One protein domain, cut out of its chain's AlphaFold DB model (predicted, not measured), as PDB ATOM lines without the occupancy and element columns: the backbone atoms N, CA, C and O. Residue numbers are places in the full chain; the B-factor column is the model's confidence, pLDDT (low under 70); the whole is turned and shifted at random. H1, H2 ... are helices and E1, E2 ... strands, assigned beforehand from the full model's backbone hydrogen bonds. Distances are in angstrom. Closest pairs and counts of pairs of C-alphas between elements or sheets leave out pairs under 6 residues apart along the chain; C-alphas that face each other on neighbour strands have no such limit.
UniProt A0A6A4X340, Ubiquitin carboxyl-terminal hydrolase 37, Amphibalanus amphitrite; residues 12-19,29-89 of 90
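What this domain is: This is residues 12 to 19 and 29 to 89 of the 90 residues of the protein "Ubiquitin carboxyl-terminal hydrolase 37" of Amphibalanus amphitrite (UniProt A0A6A4X340). A twisted antiparallel sheet of five strands forms a wall, with the two short helices H1 and H2 packed over one face and the other face bare. The longer helix H3 follows E5 at one end of the strands, where it only grazes the sheet and adds to the length of an elongated outline. The printed part has 69 residues, with five named strands and three named helices in the order E1 E2 E3 E4 H1 H2 E5 H3; the sheet runs E4 E3 E2 E1 E5, and the class is mixed, helices and strands. It is only just compact, close to loose, with a radius of gyration of the C-alphas of 12.9 A and spans of 41 by 25 by 18 A.

Where its parts are: In the sheet, E1 covers residues 12 to 19 and is 20.2 A long from C-alpha 12 at (16.241, -0.659, -52.895). E2 is residues 29 to 34, 15.9 A; E3 is residues 39 to 44, 16.4 A; E4 is residues 47 to 51, 12.3 A. E5, residues 66 to 73, measures 19.8 A and begins at C-alpha 66 at (20.734, 10.352, -53.718). H1 is residues 53 to 57 and H2 residues 62 to 65. H3, residues 74 to 87, spans 20.2 A and ends at C-alpha 87 at (20.337, -18.081, -36.718).

How they stand to each other: E4 and E5 are the edge strands. E2, E3 and E4 form a meander, each strand the antiparallel neighbour of the one before, with E2 and E3 a hairpin and E3 and E4 another. N 49 and O 42 are 3.0 A apart between E4 and E3, and N 32 and O 41 2.8 A between E3 and E2, within hydrogen-bond range. E2 and E1 stand at 168 degrees, antiparallel, with N 31 and O 15 at 2.8 A. E1 and E5 stand at 171 degrees, antiparallel, with N 70 and O 14 at 2.8 A. H1 is on the sheet at a height of 8.5 A, over E2; the closest C-alphas of the two are those of Asp 31 and Val 56, 7.0 A apart. H2 is on the same face at a height of 6.9 A, only just over E1, with 3 of its 4 C-alphas; the closest C-alphas are those of Ser 17 and Asn 65, 5.1 A. H1 and H2 touch only at the corner, at the C-alphas of Val 56 and His 62, 5.1 A. H3 only grazes the sheet, with residues 74 to 81, and is apart from H1 and H2. In H1 and H3 every O i to N i+4 pair is within hydrogen-bond range; H2 is too short for such a pair.

The domain as a whole: The two C-alphas farthest apart are those of Tyr 19 and Ala 89, 41.9 A. Residues 20 to 28 are not printed, and C-alphas 19 and 29 are 8.1 A apart across this cut, which lies in the link from E1 to E2. The links that are printed whole are tight. The mean pLDDT of the printed part is 85.2; residues 83 to 89, of which 83 to 87 belong to H3, are under 70.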
ATOM      1  N   LEU A  12      15.230  -1.630 -53.306       92.12
ATOM      2  CA  LEU A  12      16.241  -0.659 -52.895       92.12
ATOM      3  C   LEU A  12      16.698  -0.998 -51.476       92.12
ATOM      4  O   LEU A  12      15.872  -1.091 -50.571       92.12
ATOM      5  N   VAL A  13      18.001  -1.189 -51.296       93.75
ATOM      6  CA  VAL A  13      18.594  -1.560 -50.002       93.75
ATOM      7  C   VAL A  13      19.618  -0.552 -49.496       93.75
ATOM      8  O   VAL A  13      20.041  -0.631 -48.348       93.75
ATOM      9  N   GLY A  14      20.030   0.399 -50.332       94.12
ATOM     10  CA  GLY A  14      20.974   1.426 -49.927       94.12
ATOM     11  C   GLY A  14      20.869   2.670 -50.788       94.12
ATOM     12  O   GLY A  14      20.728   2.581 -52.007       94.12
ATOM     13  N   VAL A  15      20.969   3.826 -50.150       94.06
ATOM     14  CA  VAL A  15      20.997   5.139 -50.786       94.06
ATOM     15  C   VAL A  15      22.167   5.900 -50.200       94.06
ATOM     16  O   VAL A  15      22.236   6.091 -48.993       94.06
ATOM     17  N   VAL A  16      23.093   6.331 -51.046       93.12
ATOM     18  CA  VAL A  16      24.171   7.231 -50.639       93.12
ATOM     19  C   VAL A  16      23.824   8.610 -51.145       93.12
ATOM     20  O   VAL A  16      23.721   8.812 -52.357       93.12
ATOM     21  N   SER A  17      23.681   9.551 -50.224       91.31
ATOM     22  CA  SER A  17      23.336  10.933 -50.532       91.31
ATOM     23  C   SER A  17      24.555  11.828 -50.384       91.31
ATOM     24  O   SER A  17      25.339  11.690 -49.444       91.31
ATOM     25  N   HIS A  18      24.723  12.748 -51.334       89.62
ATOM     26  CA  HIS A  18      25.803  13.730 -51.322       89.62
ATOM     27  C   HIS A  18      25.232  15.119 -51.054       89.62
ATOM     28  O   HIS A  18      24.433  15.644 -51.826       89.62
ATOM     29  N   TYR A  19      25.661  15.723 -49.950       84.62
ATOM     30  CA  TYR A  19      25.317  17.088 -49.578       84.62
ATOM     31  C   TYR A  19      26.513  17.990 -49.864       84.62
ATOM     32  O   TYR A  19      27.410  18.172 -49.039       84.62
ATOM     33  N   VAL A  29      26.479  10.755 -46.751       93.62
ATOM     34  CA  VAL A  29      25.778   9.911 -45.780       93.62
ATOM     35  C   VAL A  29      25.161   8.732 -46.514       93.62
ATOM     36  O   VAL A  29      24.979   8.778 -47.734       93.62
ATOM     37  N   SER A  30      24.825   7.678 -45.778       94.75
ATOM     38  CA  SER A  30      24.185   6.500 -46.356       94.75
ATOM     39  C   SER A  30      22.957   6.095 -45.561       94.75
ATOM     40  O   SER A  30      23.050   5.846 -44.366       94.75
ATOM     41  N   ASP A  31      21.834   5.919 -46.237       94.75
ATOM     42  CA  ASP A  31      20.685   5.190 -45.717       94.75
ATOM     43  C   ASP A  31      20.802   3.736 -46.175       94.75
ATOM     44  O   ASP A  31      20.983   3.467 -47.362       94.75
ATOM     45  N   VAL A  32      20.749   2.782 -45.248       95.00
ATOM     46  CA  VAL A  32      20.885   1.349 -45.541       95.00
ATOM     47  C   VAL A  32      19.721   0.591 -44.926       95.00
ATOM     48  O   VAL A  32      19.413   0.742 -43.742       95.00
ATOM     49  N   TYR A  33      19.090  -0.249 -45.733       94.31
ATOM     50  CA  TYR A  33      18.029  -1.142 -45.309       94.31
ATOM     51  C   TYR A  33      18.617  -2.450 -44.794       94.31
ATOM     52  O   TYR A  33      19.302  -3.184 -45.510       94.31
ATOM     53  N   SER A  34      18.324  -2.763 -43.539       90.94
ATOM     54  CA  SER A  34      18.631  -4.054 -42.947       90.94
ATOM     55  C   SER A  34      17.467  -4.997 -43.225       90.94
ATOM     56  O   SER A  34      16.426  -4.901 -42.578       90.94
ATOM     57  N   VAL A  35      17.656  -5.904 -44.188       86.25
ATOM     58  CA  VAL A  35      16.626  -6.863 -44.620       86.25
ATOM     59  C   VAL A  35      16.129  -7.716 -43.454       86.25
ATOM     60  O   VAL A  35      14.927  -7.837 -43.261       86.25
ATOM     61  N   GLY A  36      17.032  -8.252 -42.633       83.38
ATOM     62  CA  GLY A  36      16.636  -9.115 -41.519       83.38
ATOM     63  C   GLY A  36      15.982  -8.388 -40.339       83.38
ATOM     64  O   GLY A  36      15.243  -8.992 -39.571       83.38
ATOM     65  N   ARG A  37      16.164  -7.065 -40.222       84.94
ATOM     66  CA  ARG A  37      15.470  -6.234 -39.218       84.94
ATOM     67  C   ARG A  37      14.253  -5.497 -39.770       84.94
ATOM     68  O   ARG A  37      13.637  -4.749 -39.014       84.94
ATOM     69  N   ASP A  38      13.979  -5.646 -41.066       88.50
ATOM     70  CA  ASP A  38      12.964  -4.905 -41.817       88.50
ATOM     71  C   ASP A  38      12.959  -3.397 -41.490       88.50
ATOM     72  O   ASP A  38      11.951  -2.808 -41.102       88.50
ATOM     73  N   ARG A  39      14.141  -2.767 -41.532       92.94
ATOM     74  CA  ARG A  39      14.322  -1.397 -41.024       92.94
ATOM     75  C   ARG A  39      15.445  -0.649 -41.716       92.94
ATOM     76  O   ARG A  39      16.495  -1.220 -42.012       92.94
ATOM     77  N   TRP A  40      15.247   0.653 -41.892       94.88
ATOM     78  CA  TRP A  40      16.253   1.559 -42.426       94.88
ATOM     79  C   TRP A  40      17.100   2.195 -41.324       94.88
ATOM     80  O   TRP A  40      16.636   2.509 -40.225       94.88
ATOM     81  N   PHE A  41      18.374   2.392 -41.642       95.12
ATOM     82  CA  PHE A  41      19.340   3.054 -40.785       95.12
ATOM     83  C   PHE A  41      20.070   4.131 -41.576       95.12
ATOM     84  O   PHE A  41      20.622   3.856 -42.638       95.12
ATOM     85  N   HIS A  42      20.093   5.338 -41.027       95.00
ATOM     86  CA  HIS A  42      20.844   6.467 -41.543       95.00
ATOM     87  C   HIS A  42      22.224   6.510 -40.889       95.00
ATOM     88  O   HIS A  42      22.337   6.544 -39.660       95.00
ATOM     89  N   TYR A  43      23.262   6.506 -41.715       95.25
ATOM     90  CA  TYR A  43      24.665   6.545 -41.335       95.25
ATOM     91  C   TYR A  43      25.258   7.894 -41.731       95.25
ATOM     92  O   TYR A  43      25.518   8.155 -42.907       95.25
ATOM     93  N   ASP A  44      25.503   8.715 -40.716       93.38
ATOM     94  CA  ASP A  44      26.161  10.014 -40.800       93.38
ATOM     95  C   ASP A  44      27.479   9.941 -40.011       93.38
ATOM     96  O   ASP A  44      27.527  10.149 -38.793       93.38
ATOM     97  N   ASP A  45      28.551   9.550 -40.700       93.00
ATOM     98  CA  ASP A  45      29.871   9.263 -40.135       93.00
ATOM     99  C   ASP A  45      29.827   8.305 -38.928       93.00
ATOM    100  O   ASP A  45      29.753   7.085 -39.058       93.00
ATOM    101  N   ARG A  46      29.918   8.862 -37.715       93.44
ATOM    102  CA  ARG A  46      29.925   8.121 -36.445       93.44
ATOM    103  C   ARG A  46      28.529   7.975 -35.848       93.44
ATOM    104  O   ARG A  46      28.372   7.289 -34.839       93.44
ATOM    105  N   ARG A  47      27.539   8.674 -36.400       93.38
ATOM    106  CA  ARG A  47      26.157   8.678 -35.930       93.38
ATOM    107  C   ARG A  47      25.355   7.703 -36.768       93.38
ATOM    108  O   ARG A  47      25.365   7.760 -37.992       93.38
ATOM    109  N   VAL A  48      24.654   6.817 -36.076       95.06
ATOM    110  CA  VAL A  48      23.743   5.857 -36.691       95.06
ATOM    111  C   VAL A  48      22.384   6.040 -36.047       95.06
ATOM    112  O   VAL A  48      22.272   5.994 -34.820       95.06
ATOM    113  N   SER A  49      21.357   6.251 -36.860       94.56
ATOM    114  CA  SER A  49      19.977   6.387 -36.394       94.56
ATOM    115  C   SER A  49      19.047   5.485 -37.186       94.56
ATOM    116  O   SER A  49      19.198   5.321 -38.388       94.56
ATOM    117  N   CYS A  50      18.064   4.906 -36.505       94.31
ATOM    118  CA  CYS A  50      16.933   4.266 -37.166       94.31
ATOM    119  C   CYS A  50      16.071   5.343 -37.827       94.31
ATOM    120  O   CYS A  50      15.770   6.345 -37.180       94.31
ATOM    121  N   VAL A  51      15.663   5.115 -39.070       92.69
ATOM    122  CA  VAL A  51      14.775   6.003 -39.830       92.69
ATOM    123  C   VAL A  51      13.659   5.183 -40.460       92.69
ATOM    124  O   VAL A  51      13.837   3.987 -40.712       92.69
ATOM    125  N   ASP A  52      12.505   5.802 -40.683       90.81
ATOM    126  CA  ASP A  52      11.396   5.119 -41.335       90.81
ATOM    127  C   ASP A  52      11.611   5.072 -42.852       90.81
ATOM    128  O   ASP A  52      12.215   5.959 -43.457       90.81
ATOM    129  N   GLU A  53      11.080   4.035 -43.499       89.88
ATOM    130  CA  GLU A  53      11.183   3.879 -44.956       89.88
ATOM    131  C   GLU A  53      10.567   5.071 -45.704       89.88
ATOM    132  O   GLU A  53      11.064   5.471 -46.754       89.88
ATOM    133  N   ALA A  54       9.530   5.695 -45.138       88.00
ATOM    134  CA  ALA A  54       8.928   6.909 -45.683       88.00
ATOM    135  C   ALA A  54       9.872   8.125 -45.630       88.00
ATOM    136  O   ALA A  54       9.807   8.968 -46.523       88.00
ATOM    137  N   ASP A  55      10.771   8.206 -44.647       86.06
ATOM    138  CA  ASP A  55      11.757   9.290 -44.550       86.06
ATOM    139  C   ASP A  55      12.910   9.095 -45.546       86.06
ATOM    140  O   ASP A  55      13.523  10.060 -46.006       86.06
ATOM    141  N   VAL A  56      13.183   7.844 -45.930       86.81
ATOM    142  CA  VAL A  56      14.206   7.512 -46.931       86.81
ATOM    143  C   VAL A  56      13.657   7.577 -48.356       86.81
ATOM    144  O   VAL A  56      14.356   8.057 -49.240       86.81
ATOM    145  N   LEU A  57      12.436   7.088 -48.601       87.69
ATOM    146  CA  LEU A  57      11.849   6.922 -49.941       87.69
ATOM    147  C   LEU A  57      10.752   7.941 -50.284       87.69
ATOM    148  O   LEU A  57      10.346   8.026 -51.446       87.69
ATOM    149  N   GLY A  58      10.227   8.681 -49.307       82.25
ATOM    150  CA  GLY A  58       9.110   9.611 -49.500       82.25
ATOM    151  C   GLY A  58       9.499  10.852 -50.295       82.25
ATOM    152  O   GLY A  58      10.670  11.180 -50.413       82.25
ATOM    153  N   GLU A  59       8.537  11.596 -50.843       73.75
ATOM    154  CA  GLU A  59       8.823  12.698 -51.783       73.75
ATOM    155  C   GLU A  59       9.788  13.774 -51.260       73.75
ATOM    156  O   GLU A  59      10.445  14.423 -52.067       73.75
ATOM    157  N   ALA A  60       9.878  13.972 -49.944       75.06
ATOM    158  CA  ALA A  60      10.804  14.903 -49.292       75.06
ATOM    159  C   ALA A  60      11.988  14.204 -48.590       75.06
ATOM    160  O   ALA A  60      12.690  14.840 -47.807       75.06
ATOM    161  N   GLY A  61      12.182  12.914 -48.852       77.62
ATOM    162  CA  GLY A  61      13.151  12.064 -48.180       77.62
ATOM    163  C   GLY A  61      14.589  12.235 -48.660       77.62
ATOM    164  O   GLY A  61      14.908  13.017 -49.567       77.62
ATOM    165  N   HIS A  62      15.484  11.475 -48.032       77.88
ATOM    166  CA  HIS A  62      16.926  11.555 -48.273       77.88
ATOM    167  C   HIS A  62      17.343  11.162 -49.696       77.88
ATOM    168  O   HIS A  62      18.350  11.667 -50.203       77.88
ATOM    169  N   GLN A  63      16.554  10.333 -50.378       77.25
ATOM    170  CA  GLN A  63      16.807   9.905 -51.750       77.25
ATOM    171  C   GLN A  63      16.769  11.036 -52.783       77.25
ATOM    172  O   GLN A  63      17.307  10.869 -53.876       77.25
ATOM    173  N   ARG A  64      16.202  12.206 -52.455       76.25
ATOM    174  CA  ARG A  64      16.257  13.386 -53.340       76.25
ATOM    175  C   ARG A  64      17.674  13.858 -53.641       76.25
ATOM    176  O   ARG A  64      17.928  14.328 -54.746       76.25
ATOM    177  N   ASN A  65      18.577  13.713 -52.678       81.75
ATOM    178  CA  ASN A  65      19.998  14.014 -52.852       81.75
ATOM    179  C   ASN A  65      20.813  12.735 -53.095       81.75
ATOM    180  O   ASN A  65      22.034  12.733 -52.923       81.75
ATOM    181  N   GLY A  66      20.130  11.645 -53.458       84.56
ATOM    182  CA  GLY A  66      20.734  10.352 -53.718       84.56
ATOM    183  C   GLY A  66      21.673  10.434 -54.915       84.56
ATOM    184  O   GLY A  66      21.284  10.809 -56.020       84.56
ATOM    185  N   TYR A  67      22.925  10.082 -54.670       87.56
ATOM    186  CA  TYR A  67      23.993  10.047 -55.656       87.56
ATOM    187  C   TYR A  67      24.245   8.617 -56.153       87.56
ATOM    188  O   TYR A  67      24.468   8.407 -57.343       87.56
ATOM    189  N   ILE A  68      24.175   7.622 -55.259       92.38
ATOM    190  CA  ILE A  68      24.351   6.196 -55.584       92.38
ATOM    191  C   ILE A  68      23.219   5.391 -54.947       92.38
ATOM    192  O   ILE A  68      22.872   5.610 -53.787       92.38
ATOM    193  N   PHE A  69      22.676   4.432 -55.696       93.44
ATOM    194  CA  PHE A  69      21.587   3.563 -55.259       93.44
ATOM    195  C   PHE A  69      21.998   2.098 -55.373       93.44
ATOM    196  O   PHE A  69      22.480   1.660 -56.419       93.44
ATOM    197  N   PHE A  70      21.773   1.336 -54.308       94.00
ATOM    198  CA  PHE A  70      22.027  -0.096 -54.251       94.00
ATOM    199  C   PHE A  70      20.708  -0.852 -54.246       94.00
ATOM    200  O   PHE A  70      19.851  -0.632 -53.388       94.00
ATOM    201  N   TYR A  71      20.573  -1.773 -55.192       92.69
ATOM    202  CA  TYR A  71      19.409  -2.630 -55.340       92.69
ATOM    203  C   TYR A  71      19.813  -4.086 -55.159       92.69
ATOM    204  O   TYR A  71      20.835  -4.523 -55.689       92.69
ATOM    205  N   LEU A  72      18.991  -4.838 -54.435       91.56
ATOM    206  CA  LEU A  72      19.156  -6.272 -54.244       91.56
ATOM    207  C   LEU A  72      17.999  -7.012 -54.913       91.56
ATOM    208  O   LEU A  72      16.852  -6.569 -54.851       91.56
ATOM    209  N   HIS A  73      18.303  -8.127 -55.575       90.88
ATOM    210  CA  HIS A  73      17.283  -8.990 -56.165       90.88
ATOM    211  C   HIS A  73      16.379  -9.549 -55.062       90.88
ATOM    212  O   HIS A  73      16.893  -9.980 -54.028       90.88
ATOM    213  N   LYS A  74      15.054  -9.567 -55.259       86.69
ATOM    214  CA  LYS A  74      14.118  -9.998 -54.206       86.69
ATOM    215  C   LYS A  74      14.397 -11.405 -53.683       86.69
ATOM    216  O   LYS A  74      14.475 -11.570 -52.473       86.69
ATOM    217  N   ASP A  75      14.699 -12.356 -54.563       87.62
ATOM    218  CA  ASP A  75      15.080 -13.719 -54.162       87.62
ATOM    219  C   ASP A  75      16.251 -13.764 -53.166       87.62
ATOM    220  O   ASP A  75      16.327 -14.666 -52.333       87.62
ATOM    221  N   LEU A  76      17.183 -12.806 -53.247       86.31
ATOM    222  CA  LEU A  76      18.297 -12.697 -52.303       86.31
ATOM    223  C   LEU A  76      17.854 -12.056 -50.986       86.31
ATOM    224  O   LEU A  76      18.328 -12.471 -49.933       86.31
ATOM    225  N   CYS A  77      16.936 -11.085 -51.019       85.12
ATOM    226  CA  CYS A  77      16.328 -10.549 -49.799       85.12
ATOM    227  C   CYS A  77      15.626 -11.662 -49.007       85.12
ATOM    228  O   CYS A  77      15.865 -11.802 -47.811       85.12
ATOM    229  N   ASP A  78      14.828 -12.493 -49.680       82.75
ATOM    230  CA  ASP A  78      14.064 -13.572 -49.045       82.75
ATOM    231  C   ASP A  78      14.987 -14.637 -48.423       82.75
ATOM    232  O   ASP A  78      14.726 -15.161 -47.334       82.75
ATOM    233  N   GLN A  79      16.123 -14.915 -49.074       82.62
ATOM    234  CA  GLN A  79      17.169 -15.778 -48.521       82.62
ATOM    235  C   GLN A  79      17.798 -15.187 -47.255       82.62
ATOM    236  O   GLN A  79      18.010 -15.920 -46.291       82.62
ATOM    237  N   VAL A  80      18.073 -13.879 -47.224       79.31
ATOM    238  CA  VAL A  80      18.644 -13.209 -46.042       79.31
ATOM    239  C   VAL A  80      17.687 -13.287 -44.852       79.31
ATOM    240  O   VAL A  80      18.129 -13.634 -43.758       79.31
ATOM    241  N   VAL A  81      16.385 -13.059 -45.066       76.12
ATOM    242  CA  VAL A  81      15.361 -13.242 -44.017       76.12
ATOM    243  C   VAL A  81      15.384 -14.677 -43.487       76.12
ATOM    244  O   VAL A  81      15.429 -14.902 -42.281       76.12
ATOM    245  N   SER A  82      15.434 -15.660 -44.388       72.44
ATOM    246  CA  SER A  82      15.426 -17.083 -44.025       72.44
ATOM    247  C   SER A  82      16.658 -17.512 -43.211       72.44
ATOM    248  O   SER A  82      16.561 -18.396 -42.360       72.44
ATOM    249  N   VAL A  83      17.822 -16.902 -43.462       69.94
ATOM    250  CA  VAL A  83      19.076 -17.197 -42.746       69.94
ATOM    251  C   VAL A  83      19.093 -16.582 -41.346       69.94
ATOM    252  O   VAL A  83      19.551 -17.242 -40.412       69.94
ATOM    253  N   GLU A  84      18.594 -15.356 -41.167       64.06
ATOM    254  CA  GLU A  84      18.563 -14.719 -39.841       64.06
ATOM    255  C   GLU A  84      17.552 -15.389 -38.895       64.06
ATOM    256  O   GLU A  84      17.878 -15.621 -37.730       64.06
ATOM    257  N   GLU A  85      16.391 -15.820 -39.401       60.50
ATOM    258  CA  GLU A  85      15.410 -16.610 -38.636       60.50
ATOM    259  C   GLU A  85      15.988 -17.959 -38.167       60.50
ATOM    260  O   GLU A  85      15.764 -18.389 -37.034       60.50
ATOM    261  N   ALA A  86      16.798 -18.617 -39.004       59.69
ATOM    262  CA  ALA A  86      17.481 -19.860 -38.638       59.69
ATOM    263  C   ALA A  86      18.636 -19.646 -37.637       59.69
ATOM    264  O   ALA A  86      18.970 -20.555 -36.875       59.69
ATOM    265  N   GLY A  87      19.248 -18.457 -37.626       55.47
ATOM    266  CA  GLY A  87      20.337 -18.081 -36.718       55.47
ATOM    267  C   GLY A  87      19.886 -17.592 -35.336       55.47
ATOM    268  O   GLY A  87      20.710 -17.534 -34.426       55.47
ATOM    269  N   GLY A  88      18.601 -17.264 -35.157       49.69
ATOM    270  CA  GLY A  88      18.023 -16.781 -33.895       49.69
ATOM    271  C   GLY A  88      17.589 -17.866 -32.896       49.69
ATOM    272  O   GLY A  88      17.059 -17.532 -31.840       49.69
ATOM    273  N   ALA A  89      17.787 -19.152 -33.210       42.62
ATOM    274  CA  ALA A  89      17.281 -20.288 -32.428       42.62
ATOM    275  C   ALA A  89      18.317 -20.971 -31.500       42.62
ATOM    276  O   ALA A  89      18.147 -22.150 -31.175       42.62
TER     277      ALA A  89